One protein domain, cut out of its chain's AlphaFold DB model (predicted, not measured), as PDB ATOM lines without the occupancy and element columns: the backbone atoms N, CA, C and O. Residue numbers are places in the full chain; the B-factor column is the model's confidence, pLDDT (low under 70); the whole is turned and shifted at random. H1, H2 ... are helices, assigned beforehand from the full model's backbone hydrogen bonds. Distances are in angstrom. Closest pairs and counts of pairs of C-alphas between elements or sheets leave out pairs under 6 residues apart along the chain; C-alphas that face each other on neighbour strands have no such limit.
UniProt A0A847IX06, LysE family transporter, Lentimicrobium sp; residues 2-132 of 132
ATOM      1  N   ILE A   2     158.504 123.960 153.341       78.06
ATOM      2  CA  ILE A   2     158.092 123.031 152.273       78.06
ATOM      3  C   ILE A   2     156.582 123.104 151.985       78.06
ATOM      4  O   ILE A   2     156.199 123.316 150.839       78.06
ATOM      5  N   SER A   3     155.720 123.053 153.011       77.69
ATOM      6  CA  SER A   3     154.258 123.148 152.832       77.69
ATOM      7  C   SER A   3     153.824 124.467 152.180       77.69
ATOM      8  O   SER A   3     153.026 124.468 151.248       77.69
ATOM      9  N   TYR A   4     154.406 125.596 152.604       81.69
ATOM     10  CA  TYR A   4     154.168 126.900 151.974       81.69
ATOM     11  C   TYR A   4     154.685 126.957 150.529       81.69
ATOM     12  O   TYR A   4     154.044 127.579 149.685       81.69
ATOM     13  N   GLY A   5     155.796 126.280 150.220       78.25
ATOM     14  CA  GLY A   5     156.324 126.162 148.859       78.25
ATOM     15  C   GLY A   5     155.403 125.372 147.921       78.25
ATOM     16  O   GLY A   5     155.132 125.821 146.809       78.25
ATOM     17  N   ILE A   6     154.834 124.255 148.388       79.88
ATOM     18  CA  ILE A   6     153.844 123.463 147.631       79.88
ATOM     19  C   ILE A   6     152.570 124.283 147.375       79.88
ATOM     20  O   ILE A   6     152.039 124.302 146.260       79.88
ATOM     21  N   ILE A   7     152.097 125.019 148.385       82.94
ATOM     22  CA  ILE A   7     150.941 125.914 148.241       82.94
ATOM     23  C   ILE A   7     151.241 127.018 147.220       82.94
ATOM     24  O   ILE A   7     150.406 127.302 146.366       82.94
ATOM     25  N   ALA A   8     152.434 127.618 147.255       79.50
ATOM     26  CA  ALA A   8     152.831 128.645 146.292       79.50
ATOM     27  C   ALA A   8     152.815 128.123 144.844       79.50
ATOM     28  O   ALA A   8     152.328 128.824 143.957       79.50
ATOM     29  N   LEU A   9     153.251 126.880 144.611       77.88
ATOM     30  CA  LEU A   9     153.243 126.246 143.284       77.88
ATOM     31  C   LEU A   9     151.834 125.955 142.755       77.88
ATOM     32  O   LEU A   9     151.587 126.058 141.554       77.88
ATOM     33  N   THR A  10     150.913 125.594 143.645       76.94
ATOM     34  CA  THR A  10     149.542 125.191 143.291       76.94
ATOM     35  C   THR A  10     148.549 126.356 143.274       76.94
ATOM     36  O   THR A  10     147.424 126.211 142.787       76.94
ATOM     37  N   ARG A  11     148.951 127.541 143.755       78.00
ATOM     38  CA  ARG A  11     148.091 128.724 143.853       78.00
ATOM     39  C   ARG A  11     147.688 129.243 142.470       78.00
ATOM     40  O   ARG A  11     148.458 129.926 141.790       78.00
ATOM     41  N   LYS A  12     146.440 128.971 142.075       71.00
ATOM     42  CA  LYS A  12     145.826 129.558 140.877       71.00
ATOM     43  C   LYS A  12     145.604 131.059 141.085       71.00
ATOM     44  O   LYS A  12     145.122 131.489 142.133       71.00
ATOM     45  N   ILE A  13     145.965 131.849 140.081       72.62
ATOM     46  CA  ILE A  13     145.756 133.298 140.082       72.62
ATOM     47  C   ILE A  13     144.304 133.555 139.674       72.62
ATOM     48  O   ILE A  13     143.830 132.966 138.705       72.62
ATOM     49  N   LYS A  14     143.592 134.390 140.437       71.38
ATOM     50  CA  LYS A  14     142.226 134.803 140.105       71.38
ATOM     51  C   LYS A  14     142.277 135.895 139.040       71.38
ATOM     52  O   LYS A  14     142.821 136.973 139.280       71.38
ATOM     53  N   THR A  15     141.701 135.590 137.890       69.62
ATOM     54  CA  THR A  15     141.731 136.418 136.689       69.62
ATOM     55  C   THR A  15     140.298 136.588 136.178       69.62
ATOM     56  O   THR A  15     139.519 135.642 136.262       69.62
ATOM     57  N   ASN A  16     139.941 137.792 135.731       71.19
ATOM     58  CA  ASN A  16     138.648 138.101 135.119       71.19
ATOM     59  C   ASN A  16     138.562 137.479 133.709       71.19
ATOM     60  O   ASN A  16     139.571 137.056 133.150       71.19
ATOM     61  N   GLU A  17     137.375 137.480 133.111       66.56
ATOM     62  CA  GLU A  17     137.070 137.024 131.749       66.56
ATOM     63  C   GLU A  17     138.036 137.608 130.697       66.56
ATOM     64  O   GLU A  17     138.440 136.916 129.765       66.56
ATOM     65  N   ASN A  18     138.511 138.839 130.919       68.94
ATOM     66  CA  ASN A  18     139.443 139.557 130.042       68.94
ATOM     67  C   ASN A  18     140.932 139.224 130.261       68.94
ATOM     68  O   ASN A  18     141.796 139.814 129.619       68.94
ATOM     69  N   GLY A  19     141.277 138.317 131.180       66.38
ATOM     70  CA  GLY A  19     142.679 138.008 131.474       66.38
ATOM     71  C   GLY A  19     143.344 138.938 132.502       66.38
ATOM     72  O   GLY A  19     144.502 138.711 132.855       66.38
ATOM     73  N   ASP A  20     142.626 139.918 133.055       70.75
ATOM     74  CA  ASP A  20     143.137 140.836 134.082       70.75
ATOM     75  C   ASP A  20     143.016 140.281 135.504       70.75
ATOM     76  O   ASP A  20     142.103 139.525 135.830       70.75
ATOM     77  N   LEU A  21     143.939 140.661 136.388       72.12
ATOM     78  CA  LEU A  21     143.909 140.249 137.793       72.12
ATOM     79  C   LEU A  21     142.669 140.821 138.484       72.12
ATOM     80  O   LEU A  21     142.448 142.030 138.456       72.12
ATOM     81  N   ILE A  22     141.888 139.964 139.148       70.25
ATOM     82  CA  ILE A  22     140.733 140.425 139.927       70.25
ATOM     83  C   ILE A  22     141.261 141.152 141.161       70.25
ATOM     84  O   ILE A  22     141.792 140.521 142.081       70.25
ATOM     85  N   ASP A  23     141.110 142.475 141.191       63.53
ATOM     86  CA  ASP A  23     141.370 143.252 142.394       63.53
ATOM     87  C   ASP A  23     140.166 143.099 143.326       63.53
ATOM     88  O   ASP A  23     139.070 143.585 143.045       63.53
ATOM     89  N   ILE A  24     140.342 142.369 144.426       60.62
ATOM     90  CA  ILE A  24     139.302 142.243 145.448       60.62
ATOM     91  C   ILE A  24     139.320 143.549 146.243       60.62
ATOM     92  O   ILE A  24     139.955 143.646 147.295       60.62
ATOM     93  N   ILE A  25     138.676 144.587 145.711       57.69
ATOM     94  CA  ILE A  25     138.532 145.872 146.397       57.69
ATOM     95  C   ILE A  25     137.495 145.684 147.509       57.69
ATOM     96  O   ILE A  25     136.316 145.999 147.375       57.69
ATOM     97  N   GLU A  26     137.928 145.109 148.628       58.94
ATOM     98  CA  GLU A  26     137.150 145.100 149.865       58.94
ATOM     99  C   GLU A  26     137.131 146.553 150.391       58.94
ATOM    100  O   GLU A  26     138.166 147.100 150.759       58.94
ATOM    101  N   ASN A  27     135.973 147.221 150.396       62.16
ATOM    102  CA  ASN A  27     135.854 148.669 150.673       62.16
ATOM    103  C   ASN A  27     136.230 149.071 152.124       62.16
ATOM    104  O   ASN A  27     136.233 150.244 152.498       62.16
ATOM    105  N   ASN A  28     136.570 148.107 152.983       77.12
ATOM    106  CA  ASN A  28     136.832 148.375 154.389       77.12
ATOM    107  C   ASN A  28     138.309 148.726 154.648       77.12
ATOM    108  O   ASN A  28     139.106 147.897 155.096       77.12
ATOM    109  N   ARG A  29     138.674 149.987 154.372       77.94
ATOM    110  CA  ARG A  29     140.029 150.544 154.574       77.94
ATOM    111  C   ARG A  29     140.575 150.308 155.989       77.94
ATOM    112  O   ARG A  29     141.755 150.001 156.145       77.94
ATOM    113  N   PHE A  30     139.713 150.367 157.003       82.50
ATOM    114  CA  PHE A  30     140.085 150.124 158.400       82.50
ATOM    115  C   PHE A  30     140.533 148.674 158.649       82.50
ATOM    116  O   PHE A  30     141.535 148.425 159.317       82.50
ATOM    117  N   LYS A  31     139.855 147.705 158.022       83.12
ATOM    118  CA  LYS A  31     140.204 146.278 158.110       83.12
ATOM    119  C   LYS A  31     141.593 145.992 157.536       83.12
ATOM    120  O   LYS A  31     142.311 145.159 158.081       83.12
ATOM    121  N   TYR A  32     141.992 146.675 156.461       78.50
ATOM    122  CA  TYR A  32     143.342 146.545 155.899       78.50
ATOM    123  C   TYR A  32     144.419 147.139 156.804       78.50
ATOM    124  O   TYR A  32     145.483 146.539 156.938       78.50
ATOM    125  N   LEU A  33     144.123 148.266 157.455       81.12
ATOM    126  CA  LEU A  33     145.008 148.883 158.441       81.12
ATOM    127  C   LEU A  33     145.279 147.920 159.605       81.12
ATOM    128  O   LEU A  33     146.434 147.630 159.907       81.12
ATOM    129  N   ILE A  34     144.222 147.327 160.171       85.62
ATOM    130  CA  ILE A  34     144.342 146.328 161.243       85.62
ATOM    131  C   ILE A  34     145.067 145.072 160.758       85.62
ATOM    132  O   ILE A  34     145.971 144.603 161.441       85.62
ATOM    133  N   LYS A  35     144.723 144.526 159.583       79.94
ATOM    134  CA  LYS A  35     145.416 143.345 159.033       79.94
ATOM    135  C   LYS A  35     146.915 143.601 158.853       79.94
ATOM    136  O   LYS A  35     147.714 142.727 159.175       79.94
ATOM    137  N   GLY A  36     147.294 144.780 158.358       79.44
ATOM    138  CA  GLY A  36     148.693 145.179 158.207       79.44
ATOM    139  C   GLY A  36     149.408 145.316 159.552       79.44
ATOM    140  O   GLY A  36     150.502 144.784 159.722       79.44
ATOM    141  N   PHE A  37     148.760 145.954 160.528       81.31
ATOM    142  CA  PHE A  37     149.292 146.102 161.882       81.31
ATOM    143  C   PHE A  37     149.471 144.750 162.589       81.31
ATOM    144  O   PHE A  37     150.532 144.470 163.141       81.31
ATOM    145  N   PHE A  38     148.483 143.859 162.494       86.50
ATOM    146  CA  PHE A  38     148.539 142.527 163.097       86.50
ATOM    147  C   PHE A  38     149.628 141.649 162.467       86.50
ATOM    148  O   PHE A  38     150.312 140.905 163.168       86.50
ATOM    149  N   LEU A  39     149.831 141.768 161.151       82.56
ATOM    150  CA  LEU A  39     150.927 141.101 160.449       82.56
ATOM    151  C   LEU A  39     152.299 141.603 160.932       82.56
ATOM    152  O   LEU A  39     153.226 140.806 161.047       82.56
ATOM    153  N   ASN A  40     152.423 142.901 161.234       83.19
ATOM    154  CA  ASN A  40     153.647 143.480 161.785       83.19
ATOM    155  C   ASN A  40     153.912 142.976 163.218       83.19
ATOM    156  O   ASN A  40     155.007 142.495 163.489       83.19
ATOM    157  N   ILE A  41     152.892 142.969 164.087       83.56
ATOM    158  CA  ILE A  41     152.995 142.464 165.470       83.56
ATOM    159  C   ILE A  41     153.309 140.968 165.516       83.56
ATOM    160  O   ILE A  41     154.103 140.527 166.338       83.56
ATOM    161  N   THR A  42     152.695 140.160 164.652       85.94
ATOM    162  CA  THR A  42     152.885 138.699 164.686       85.94
ATOM    163  C   THR A  42     154.258 138.286 164.139       85.94
ATOM    164  O   THR A  42     154.677 137.143 164.311       85.94
ATOM    165  N   ASN A  43     154.984 139.191 163.475       88.06
ATOM    166  CA  ASN A  43     156.293 138.891 162.916       88.06
ATOM    167  C   ASN A  43     157.367 138.831 164.026       88.06
ATOM    168  O   ASN A  43     157.739 139.878 164.564       88.06
ATOM    169  N   PRO A  44     157.946 137.651 164.337       84.19
ATOM    170  CA  PRO A  44     158.929 137.512 165.415       84.19
ATOM    171  C   PRO A  44     160.198 138.350 165.187       84.19
ATOM    172  O   PRO A  44     160.844 138.763 166.147       84.19
ATOM    173  N   PHE A  45     160.542 138.664 163.934       88.25
ATOM    174  CA  PHE A  45     161.707 139.495 163.620       88.25
ATOM    175  C   PHE A  45     161.558 140.938 164.104       88.25
ATOM    176  O   PHE A  45     162.554 141.553 164.475       88.25
ATOM    177  N   VAL A  46     160.331 141.469 164.144       87.38
ATOM    178  CA  VAL A  46     160.065 142.823 164.649       87.38
ATOM    179  C   VAL A  46     160.386 142.898 166.141       87.38
ATOM    180  O   VAL A  46     161.043 143.837 166.583       87.38
ATOM    181  N   TRP A  47     160.011 141.870 166.903       89.25
ATOM    182  CA  TRP A  47     160.333 141.774 168.326       89.25
ATOM    183  C   TRP A  47     161.838 141.697 168.572       89.25
ATOM    184  O   TRP A  47     162.366 142.460 169.378       89.25
ATOM    185  N   ILE A  48     162.541 140.819 167.848       93.12
ATOM    186  CA  ILE A  48     164.002 140.679 167.959       93.12
ATOM    187  C   ILE A  48     164.696 142.007 167.637       93.12
ATOM    188  O   ILE A  48     165.598 142.424 168.365       93.12
ATOM    189  N   PHE A  49     164.257 142.691 166.581       90.25
ATOM    190  CA  PHE A  49     164.778 143.996 166.185       90.25
ATOM    191  C   PHE A  49     164.614 145.043 167.293       90.25
ATOM    192  O   PHE A  49     165.602 145.655 167.699       90.25
ATOM    193  N   TRP A  50     163.402 145.215 167.829       90.88
ATOM    194  CA  TRP A  50     163.142 146.206 168.878       90.88
ATOM    195  C   TRP A  50     163.864 145.890 170.185       90.88
ATOM    196  O   TRP A  50     164.391 146.806 170.814       90.88
ATOM    197  N   MET A  51     163.953 144.615 170.577       91.44
ATOM    198  CA  MET A  51     164.743 144.208 171.743       91.44
ATOM    199  C   MET A  51     166.231 144.517 171.547       91.44
ATOM    200  O   MET A  51     166.845 145.126 172.419       91.44
ATOM    201  N   THR A  52     166.795 144.174 170.384       91.25
ATOM    202  CA  THR A  52     168.208 144.441 170.059       91.25
ATOM    203  C   THR A  52     168.508 145.937 170.076       91.25
ATOM    204  O   THR A  52     169.477 146.367 170.700       91.25
ATOM    205  N   LEU A  53     167.655 146.744 169.435       90.25
ATOM    206  CA  LEU A  53     167.794 148.198 169.438       90.25
ATOM    207  C   LEU A  53     167.672 148.783 170.839       90.25
ATOM    208  O   LEU A  53     168.451 149.659 171.191       90.25
ATOM    209  N   THR A  54     166.724 148.297 171.640       88.88
ATOM    210  CA  THR A  54     166.534 148.797 173.004       88.88
ATOM    211  C   THR A  54     167.775 148.524 173.842       88.88
ATOM    212  O   THR A  54     168.348 149.465 174.370       88.88
ATOM    213  N   VAL A  55     168.279 147.287 173.869       88.94
ATOM    214  CA  VAL A  55     169.518 146.943 174.593       88.94
ATOM    215  C   VAL A  55     170.710 147.780 174.109       88.94
ATOM    216  O   VAL A  55     171.483 148.296 174.923       88.94
ATOM    217  N   GLY A  56     170.848 147.970 172.795       87.12
ATOM    218  CA  GLY A  56     171.908 148.794 172.213       87.12
ATOM    219  C   GLY A  56     171.817 150.269 172.619       87.12
ATOM    220  O   GLY A  56     172.822 150.872 172.984       87.12
ATOM    221  N   VAL A  57     170.622 150.854 172.613       86.62
ATOM    222  CA  VAL A  57     170.422 152.267 172.962       86.62
ATOM    223  C   VAL A  57     170.546 152.487 174.468       86.62
ATOM    224  O   VAL A  57     171.216 153.430 174.880       86.62
ATOM    225  N   THR A  58     169.966 151.625 175.306       81.44
ATOM    226  CA  THR A  58     170.017 151.787 176.767       81.44
ATOM    227  C   THR A  58     171.436 151.615 177.315       81.44
ATOM    228  O   THR A  58     171.809 152.329 178.238       81.44
ATOM    229  N   SER A  59     172.255 150.733 176.730       80.00
ATOM    230  CA  SER A  59     173.662 150.568 177.138       80.00
ATOM    231  C   SER A  59     174.558 151.757 176.770       80.00
ATOM    232  O   SER A  59     175.513 152.032 177.489       80.00
ATOM    233  N   ASN A  60     174.252 152.477 175.684       75.25
ATOM    234  CA  ASN A  60     175.062 153.607 175.212       75.25
ATOM    235  C   ASN A  60     174.547 154.979 175.681       75.25
ATOM    236  O   ASN A  60     175.333 155.911 175.827       75.25
ATOM    237  N   TYR A  61     173.238 155.122 175.909       73.12
ATOM    238  CA  TYR A  61     172.574 156.406 176.170       73.12
ATOM    239  C   TYR A  61     171.665 156.385 177.410       73.12
ATOM    240  O   TYR A  61     170.851 157.291 177.571       73.12
ATOM    241  N   GLY A  62     171.776 155.370 178.275       62.75
ATOM    242  CA  GLY A  62     170.837 155.099 179.376       62.75
ATOM    243  C   GLY A  62     170.546 156.269 180.322       62.75
ATOM    244  O   GLY A  62     169.453 156.327 180.878       62.75
ATOM    245  N   GLU A  63     171.466 157.229 180.456       66.12
ATOM    246  CA  GLU A  63     171.277 158.412 181.310       66.12
ATOM    247  C   GLU A  63     170.702 159.635 180.575       66.12
ATOM    248  O   GLU A  63     170.195 160.555 181.214       66.12
ATOM    249  N   ASN A  64     170.725 159.659 179.235       78.25
ATOM    250  CA  ASN A  64     170.248 160.794 178.446       78.25
ATOM    251  C   ASN A  64     169.032 160.427 177.583       78.25
ATOM    252  O   ASN A  64     169.122 160.053 176.408       78.25
ATOM    253  N   THR A  65     167.860 160.594 178.191       78.50
ATOM    254  CA  THR A  65     166.545 160.293 177.611       78.50
ATOM    255  C   THR A  65     166.238 161.084 176.331       78.50
ATOM    256  O   THR A  65     165.490 160.599 175.474       78.50
ATOM    257  N   ALA A  66     166.843 162.261 176.136       83.56
ATOM    258  CA  ALA A  66     166.660 163.068 174.928       83.56
ATOM    259  C   ALA A  66     167.315 162.420 173.693       83.56
ATOM    260  O   ALA A  66     166.694 162.345 172.634       83.56
ATOM    261  N   TYR A  67     168.531 161.881 173.821       83.31
ATOM    262  CA  TYR A  67     169.194 161.198 172.702       83.31
ATOM    263  C   TYR A  67     168.535 159.858 172.371       83.31
ATOM    264  O   TYR A  67     168.352 159.539 171.195       83.31
ATOM    265  N   ALA A  68     168.110 159.104 173.389       85.25
ATOM    266  CA  ALA A  68     167.389 157.851 173.184       85.25
ATOM    267  C   ALA A  68     166.057 158.075 172.443       85.25
ATOM    268  O   ALA A  68     165.768 157.393 171.459       85.25
ATOM    269  N   SER A  69     165.263 159.066 172.866       85.38
ATOM    270  CA  SER A  69     163.994 159.400 172.203       85.38
ATOM    271  C   SER A  69     164.189 159.889 170.763       85.38
ATOM    272  O   SER A  69     163.467 159.438 169.872       85.38
ATOM    273  N   ALA A  70     165.199 160.725 170.500       89.31
ATOM    274  CA  ALA A  70     165.540 161.164 169.146       89.31
ATOM    275  C   ALA A  70     165.971 159.995 168.240       89.31
ATOM    276  O   ALA A  70     165.541 159.918 167.087       89.31
ATOM    277  N   PHE A  71     166.759 159.049 168.759       89.00
ATOM    278  CA  PHE A  71     167.171 157.852 168.021       89.00
ATOM    279  C   PHE A  71     165.975 156.968 167.645       89.00
ATOM    280  O   PHE A  71     165.844 156.542 166.494       89.00
ATOM    281  N   PHE A  72     165.070 156.715 168.594       89.81
ATOM    282  CA  PHE A  72     163.864 155.930 168.334       89.81
ATOM    283  C   PHE A  72     162.916 156.623 167.353       89.81
ATOM    284  O   PHE A  72     162.404 155.969 166.442       89.81
ATOM    285  N   ALA A  73     162.730 157.939 167.479       91.50
ATOM    286  CA  ALA A  73     161.938 158.723 166.534       91.50
ATOM    287  C   ALA A  73     162.534 158.673 165.117       91.50
ATOM    288  O   ALA A  73     161.807 158.424 164.155       91.50
ATOM    289  N   GLY A  74     163.857 158.830 164.988       93.81
ATOM    290  CA  GLY A  74     164.567 158.700 163.714       93.81
ATOM    291  C   GLY A  74     164.430 157.302 163.112       93.81
ATOM    292  O   GLY A  74     164.094 157.166 161.939       93.81
ATOM    293  N   THR A  75     164.585 156.259 163.927       92.00
ATOM    294  CA  THR A  75     164.417 154.862 163.497       92.00
ATOM    295  C   THR A  75     163.001 154.598 162.985       92.00
ATOM    296  O   THR A  75     162.829 154.049 161.896       92.00
ATOM    297  N   LEU A  76     161.975 155.020 163.733       91.06
ATOM    298  CA  LEU A  76     160.576 154.904 163.314       91.06
ATOM    299  C   LEU A  76     160.318 155.649 162.006       91.06
ATOM    300  O   LEU A  76     159.666 155.107 161.115       91.06
ATOM    301  N   PHE A  77     160.856 156.863 161.873       94.12
ATOM    302  CA  PHE A  77     160.737 157.654 160.656       94.12
ATOM    303  C   PHE A  77     161.368 156.934 159.462       94.12
ATOM    304  O   PHE A  77     160.708 156.752 158.443       94.12
ATOM    305  N   THR A  78     162.598 156.432 159.595       93.19
ATOM    306  CA  THR A  78     163.274 155.682 158.531       93.19
ATOM    307  C   THR A  78     162.490 154.436 158.122       93.19
ATOM    308  O   THR A  78     162.342 154.183 156.924       93.19
ATOM    309  N   ILE A  79     161.958 153.672 159.081       89.69
ATOM    310  CA  ILE A  79     161.138 152.486 158.794       89.69
ATOM    311  C   ILE A  79     159.871 152.892 158.039       89.69
ATOM    312  O   ILE A  79     159.585 152.334 156.979       89.69
ATOM    313  N   LEU A  80     159.153 153.904 158.533       87.75
ATOM    314  CA  LEU A  80     157.922 154.392 157.919       87.75
ATOM    315  C   LEU A  80     158.164 154.882 156.486       87.75
ATOM    316  O   LEU A  80     157.447 154.486 155.566       87.75
ATOM    317  N   THR A  81     159.195 155.701 156.271       92.31
ATOM    318  CA  THR A  81     159.582 156.185 154.941       92.31
ATOM    319  C   THR A  81     159.937 155.022 154.019       92.31
ATOM    320  O   THR A  81     159.454 154.961 152.888       92.31
ATOM    321  N   THR A  82     160.727 154.065 154.505       90.94
ATOM    322  CA  THR A  82     161.115 152.879 153.732       90.94
ATOM    323  C   THR A  82     159.890 152.067 153.310       90.94
ATOM    324  O   THR A  82     159.799 151.623 152.165       90.94
ATOM    325  N   ASP A  83     158.910 151.903 154.195       86.50
ATOM    326  CA  ASP A  83     157.698 151.145 153.897       86.50
ATOM    327  C   ASP A  83     156.755 151.887 152.935       86.50
ATOM    328  O   ASP A  83     156.203 151.265 152.022       86.50
ATOM    329  N   ILE A  84     156.643 153.217 153.033       85.75
ATOM    330  CA  ILE A  84     155.918 154.041 152.048       85.75
ATOM    331  C   ILE A  84     156.550 153.905 150.657       85.75
ATOM    332  O   ILE A  84     155.834 153.737 149.659       85.75
ATOM    333  N   ILE A  85     157.883 153.925 150.575       92.00
ATOM    334  CA  ILE A  85     158.618 153.729 149.320       92.00
ATOM    335  C   ILE A  85     158.322 152.338 148.747       92.00
ATOM    336  O   ILE A  85     157.943 152.232 147.578       92.00
ATOM    337  N   LYS A  86     158.394 151.274 149.561       85.25
ATOM    338  CA  LYS A  86     158.061 149.904 149.124       85.25
ATOM    339  C   LYS A  86     156.646 149.805 148.555       85.25
ATOM    340  O   LYS A  86     156.457 149.207 147.498       85.25
ATOM    341  N   VAL A  87     155.652 150.400 149.221       84.31
ATOM    342  CA  VAL A  87     154.255 150.388 148.748       84.31
ATOM    343  C   VAL A  87     154.106 151.157 147.435       84.31
ATOM    344  O   VAL A  87     153.389 150.713 146.537       84.31
ATOM    345  N   SER A  88     154.796 152.286 147.291       84.56
ATOM    346  CA  SER A  88     154.769 153.098 146.069       84.56
ATOM    347  C   SER A  88     155.360 152.333 144.882       84.56
ATOM    348  O   SER A  88     154.740 152.261 143.820       84.56
ATOM    349  N   ILE A  89     156.495 151.658 145.092       85.94
ATOM    350  CA  ILE A  89     157.106 150.763 144.101       85.94
ATOM    351  C   ILE A  89     156.153 149.611 143.760       85.94
ATOM    352  O   ILE A  89     155.941 149.317 142.586       85.94
ATOM    353  N   ALA A  90     155.521 148.993 144.762       81.94
ATOM    354  CA  ALA A  90     154.576 147.901 144.549       81.94
ATOM    355  C   ALA A  90     153.363 148.325 143.705       81.94
ATOM    356  O   ALA A  90     152.911 147.544 142.871       81.94
ATOM    357  N   LYS A  91     152.854 149.557 143.861       80.31
ATOM    358  CA  LYS A  91     151.764 150.094 143.024       80.31
ATOM    359  C   LYS A  91     152.177 150.231 141.559       80.31
ATOM    360  O   LYS A  91     151.443 149.782 140.679       80.31
ATOM    361  N   ILE A  92     153.357 150.798 141.300       81.94
ATOM    362  CA  ILE A  92     153.905 150.932 139.939       81.94
ATOM    363  C   ILE A  92     154.106 149.546 139.319       81.94
ATOM    364  O   ILE A  92     153.744 149.302 138.168       81.94
ATOM    365  N   LEU A  93     154.649 148.619 140.107       82.38
ATOM    366  CA  LEU A  93     154.910 147.260 139.676       82.38
ATOM    367  C   LEU A  93     153.603 146.501 139.386       82.38
ATOM    368  O   LEU A  93     153.506 145.836 138.358       82.38
ATOM    369  N   LYS A  94     152.563 146.662 140.216       74.44
ATOM    370  CA  LYS A  94     151.241 146.045 140.012       74.44
ATOM    371  C   LYS A  94     150.612 146.457 138.678       74.44
ATOM    372  O   LYS A  94     150.070 145.598 137.997       74.44
ATOM    373  N   GLY A  95     150.735 147.725 138.275       72.50
ATOM    374  CA  GLY A  95     150.218 148.205 136.985       72.50
ATOM    375  C   GLY A  95     150.970 147.674 135.754       72.50
ATOM    376  O   GLY A  95     150.443 147.712 134.648       72.50
ATOM    377  N   ARG A  96     152.198 147.168 135.928       76.38
ATOM    378  CA  ARG A  96     153.050 146.633 134.846       76.38
ATOM    379  C   ARG A  96     153.079 145.100 134.803       76.38
ATOM    380  O   ARG A  96     153.485 144.522 133.793       76.38
ATOM    381  N   ILE A  97     152.707 144.430 135.893       77.94
ATOM    382  CA  ILE A  97     152.795 142.975 136.027       77.94
ATOM    383  C   ILE A  97     151.600 142.294 135.347       77.94
ATOM    384  O   ILE A  97     150.456 142.407 135.776       77.94
ATOM    385  N   LYS A  98     151.896 141.489 134.322       81.25
ATOM    386  CA  LYS A  98     150.938 140.568 133.694       81.25
ATOM    387  C   LYS A  98     150.703 139.332 134.580       81.25
ATOM    388  O   LYS A  98     151.640 138.884 135.250       81.25
ATOM    389  N   PRO A  99     149.524 138.686 134.525       78.62
ATOM    390  CA  PRO A  99     149.231 137.463 135.291       78.62
ATOM    391  C   PRO A  99     150.244 136.332 135.045       78.62
ATOM    392  O   PRO A  99     150.584 135.586 135.964       78.62
ATOM    393  N   LEU A 100     150.803 136.242 133.832       79.56
ATOM    394  CA  LEU A 100     151.863 135.282 133.499       79.56
ATOM    395  C   LEU A 100     153.134 135.484 134.343       79.56
ATOM    396  O   LEU A 100     153.769 134.506 134.737       79.56
ATOM    397  N   ILE A 101     153.488 136.734 134.653       82.62
ATOM    398  CA  ILE A 101     154.667 137.066 135.464       82.62
ATOM    399  C   ILE A 101     154.424 136.669 136.922       82.62
ATOM    400  O   ILE A 101     155.292 136.048 137.531       82.62
ATOM    401  N   ILE A 102     153.225 136.922 137.462       82.62
ATOM    402  CA  ILE A 102     152.846 136.471 138.815       82.62
ATOM    403  C   ILE A 102     152.927 134.950 138.924       82.62
ATOM    404  O   ILE A 102     153.398 134.428 139.932       82.62
ATOM    405  N   ARG A 103     152.517 134.223 137.878       83.00
ATOM    406  CA  ARG A 103     152.598 132.758 137.870       83.00
ATOM    407  C   ARG A 103     154.044 132.287 137.960       83.00
ATOM    408  O   ARG A 103     154.337 131.413 138.772       83.00
ATOM    409  N   ARG A 104     154.944 132.889 137.178       83.81
ATOM    410  CA  ARG A 104     156.376 132.570 137.248       83.81
ATOM    411  C   ARG A 104     156.981 132.946 138.598       83.81
ATOM    412  O   ARG A 104     157.748 132.159 139.137       83.81
ATOM    413  N   LEU A 105     156.598 134.079 139.187       85.69
ATOM    414  CA  LEU A 105     157.036 134.465 140.534       85.69
ATOM    415  C   LEU A 105     156.599 133.444 141.589       85.69
ATOM    416  O   LEU A 105     157.432 132.997 142.371       85.69
ATOM    417  N   ASN A 106     155.336 133.009 141.577       85.38
ATOM    418  CA  ASN A 106     154.846 131.966 142.484       85.38
ATOM    419  C   ASN A 106     155.623 130.650 142.317       85.38
ATOM    420  O   ASN A 106     155.921 129.986 143.309       85.38
ATOM    421  N   GLN A 107     155.997 130.295 141.083       86.12
ATOM    422  CA  GLN A 107     156.822 129.116 140.811       86.12
ATOM    423  C   GLN A 107     158.240 129.254 141.366       86.12
ATOM    424  O   GLN A 107     158.704 128.358 142.065       86.12
ATOM    425  N   VAL A 108     158.905 130.382 141.110       89.50
ATOM    426  CA  VAL A 108     160.258 130.656 141.617       89.50
ATOM    427  C   VAL A 108     160.268 130.664 143.145       89.50
ATOM    428  O   VAL A 108     161.087 129.982 143.753       89.50
ATOM    429  N   VAL A 109     159.323 131.367 143.775       88.31
ATOM    430  CA  VAL A 109     159.181 131.401 145.239       88.31
ATOM    431  C   VAL A 109     158.918 130.002 145.791       88.31
ATOM    432  O   VAL A 109     159.534 129.612 146.779       88.31
ATOM    433  N   GLY A 110     158.048 129.221 145.149       85.69
ATOM    434  CA  GLY A 110     157.764 127.847 145.551       85.69
ATOM    435  C   GLY A 110     159.000 126.946 145.515       85.69
ATOM    436  O   GLY A 110     159.288 126.268 146.502       85.69
ATOM    437  N   ILE A 111     159.768 126.991 144.421       89.69
ATOM    438  CA  ILE A 111     161.017 126.231 144.267       89.69
ATOM    439  C   ILE A 111     162.039 126.652 145.326       89.69
ATOM    440  O   ILE A 111     162.622 125.790 145.981       89.69
ATOM    441  N   LEU A 112     162.218 127.959 145.546       90.75
ATOM    442  CA  LEU A 112     163.131 128.475 146.568       90.75
ATOM    443  C   LEU A 112     162.732 128.008 147.971       90.75
ATOM    444  O   LEU A 112     163.582 127.529 148.716       90.75
ATOM    445  N   LEU A 113     161.448 128.092 148.335       88.81
ATOM    446  CA  LEU A 113     160.957 127.665 149.651       88.81
ATOM    447  C   LEU A 113     161.125 126.158 149.884       88.81
ATOM    448  O   LEU A 113     161.417 125.745 151.008       88.81
ATOM    449  N   ILE A 114     160.941 125.333 148.851       88.88
ATOM    450  CA  ILE A 114     161.188 123.889 148.945       88.88
ATOM    451  C   ILE A 114     162.690 123.630 149.061       88.88
ATOM    452  O   ILE A 114     163.102 122.940 149.988       88.88
ATOM    453  N   GLY A 115     163.506 124.234 148.192       90.50
ATOM    454  CA  GLY A 115     164.962 124.084 148.196       90.50
ATOM    455  C   GLY A 115     165.583 124.470 149.536       90.50
ATOM    456  O   GLY A 115     166.260 123.654 150.155       90.50
ATOM    457  N   PHE A 116     165.274 125.662 150.055       90.69
ATOM    458  CA  PHE A 116     165.722 126.080 151.387       90.69
ATOM    459  C   PHE A 116     165.230 125.142 152.492       90.69
ATOM    460  O   PHE A 116     165.975 124.853 153.426       90.69
ATOM    461  N   GLY A 117     163.994 124.646 152.390       88.44
ATOM    462  CA  GLY A 117     163.427 123.725 153.369       88.44
ATOM    463  C   GLY A 117     164.184 122.399 153.417       88.44
ATOM    464  O   GLY A 117     164.514 121.928 154.502       88.44
ATOM    465  N   VAL A 118     164.501 121.833 152.252       90.69
ATOM    466  CA  VAL A 118     165.279 120.594 152.125       90.69
ATOM    467  C   VAL A 118     166.712 120.800 152.615       90.69
ATOM    468  O   VAL A 118     167.196 119.993 153.400       90.69
ATOM    469  N   ILE A 119     167.369 121.898 152.225       90.94
ATOM    470  CA  ILE A 119     168.736 122.212 152.669       90.94
ATOM    471  C   ILE A 119     168.798 122.330 154.194       90.94
ATOM    472  O   ILE A 119     169.686 121.745 154.812       90.94
ATOM    473  N   MET A 120     167.855 123.052 154.810       88.00
ATOM    474  CA  MET A 120     167.790 123.148 156.270       88.00
ATOM    475  C   MET A 120     167.562 121.783 156.917       88.00
ATOM    476  O   MET A 120     168.239 121.464 157.885       88.00
ATOM    477  N   PHE A 121     166.659 120.963 156.374       89.69
ATOM    478  CA  PHE A 121     166.384 119.634 156.916       89.69
ATOM    479  C   PHE A 121     167.617 118.721 156.865       89.69
ATOM    480  O   PHE A 121     167.995 118.142 157.881       89.69
ATOM    481  N   VAL A 122     168.294 118.653 155.712       90.81
ATOM    482  CA  VAL A 122     169.521 117.862 155.539       90.81
ATOM    483  C   VAL A 122     170.627 118.370 156.459       90.81
ATOM    484  O   VAL A 122     171.255 117.567 157.139       90.81
ATOM    485  N   ARG A 123     170.840 119.691 156.526       89.19
ATOM    486  CA  ARG A 123     171.869 120.292 157.386       89.19
ATOM    487  C   ARG A 123     171.627 120.001 158.866       89.19
ATOM    488  O   ARG A 123     172.582 119.755 159.593       89.19
ATOM    489  N   THR A 124     170.375 120.027 159.315       88.38
ATOM    490  CA  THR A 124     170.031 119.673 160.696       88.38
ATOM    491  C   THR A 124     170.271 118.188 160.966       88.38
ATOM    492  O   THR A 124     170.837 117.859 162.002       88.38
ATOM    493  N   LEU A 125     169.909 117.292 160.039       87.56
ATOM    494  CA  LEU A 125     170.138 115.851 160.200       87.56
ATOM    495  C   LEU A 125     171.623 115.484 160.226       87.56
ATOM    496  O   LEU A 125     172.042 114.720 161.091       87.56
ATOM    497  N   THR A 126     172.428 116.033 159.313       86.50
ATOM    498  CA  THR A 126     173.872 115.764 159.292       86.50
ATOM    499  C   THR A 126     174.567 116.323 160.526       86.50
ATOM    500  O   THR A 126     175.446 115.669 161.072       86.50
ATOM    501  N   ASN A 127     174.156 117.501 161.006       83.06
ATOM    502  CA  ASN A 127     174.693 118.073 162.238       83.06
ATOM    503  C   ASN A 127     174.303 117.246 163.476       83.06
ATOM    504  O   ASN A 127     175.148 117.023 164.333       83.06
ATOM    505  N   PHE A 128     173.070 116.732 163.535       78.25
ATOM    506  CA  PHE A 128     172.620 115.852 164.615       78.25
ATOM    507  C   PHE A 128     173.383 114.519 164.636       78.25
ATOM    508  O   PHE A 128     173.809 114.087 165.699       78.25
ATOM    509  N   TYR A 129     173.608 113.902 163.470       74.50
ATOM    510  CA  TYR A 129     174.366 112.648 163.346       74.50
ATOM    511  C   TYR A 129     175.875 112.820 163.578       74.50
ATOM    512  O   TYR A 129     176.571 111.850 163.817       74.50
ATOM    513  N   PHE A 130     176.402 114.041 163.464       74.06
ATOM    514  CA  PHE A 130     177.807 114.342 163.759       74.06
ATOM    515  C   PHE A 130     178.046 114.665 165.246       74.06
ATOM    516  O   PHE A 130     179.179 114.615 165.714       74.06
ATOM    517  N   LEU A 131     176.993 115.036 165.982       63.94
ATOM    518  CA  LEU A 131     177.030 115.358 167.416       63.94
ATOM    519  C   LEU A 131     176.716 114.153 168.327       63.94
ATOM    520  O   LEU A 131     176.753 114.312 169.547       63.94
ATOM    521  N   TYR A 132     176.428 112.985 167.749       50.34
ATOM    522  CA  TYR A 132     176.213 111.691 168.409       50.34
ATOM    523  C   TYR A 132     177.108 110.630 167.772       50.34
ATOM    524  O   TYR A 132     177.557 109.732 168.516       50.34
TER     525      TYR A 132
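This is residues 2 to 132 of the 132 residues of the protein "LysE family transporter" of Lentimicrobium sp (UniProt A0A847IX06). Two long helices, H4 and H5, open from their link as a wide V; short H1 packs side by side with H5, and H3 folds back from H4's other end as a hairpin. H2 sticks out. The printed part has 131 residues, with five named helices in the order H1, H2, H3, H4, H5, which hold 105 of them, and no named strand; its class is all helix, and it is flat at 63 by 55 by 24 A and only just extended, close to loose, with a radius of gyration of the C-alphas of 21.2 A.

H1, residues 2 to 10, touches residues 106 to 118 alone of H5, residues 99 to 130, opposite ways at a shallow tilt of 19 degrees; the closest C-alphas, of Gly 5 and Gly 110, are 4.0 A apart. H2, residues 29 to 42, is close but not clearly touching H3, residues 44 to 61; their closest C-alphas, of Asn 40 and Val 46, are 7.1 A apart. H3, with residues 57 to 61 alone, touches residues 67 to 68 alone of H4, residues 65 to 96, in a helical hairpin; the closest C-alphas, of Tyr 61 and Ala 68, are 6.2 A apart. H4 and H5 are apart. In the five helices every O i to N i+4 pair is within hydrogen-bond range.

H1 begins at C-alpha 2 (158.092, 123.031, 152.273); H5 ends at C-alpha 130 (177.807, 114.342, 163.759). H4 measures 46.9 A, H5 46.5 A.

The printed part has no cut. The link H1 to H2 is long. Thirteen residues, among them 23 to 27, have pLDDT under 70.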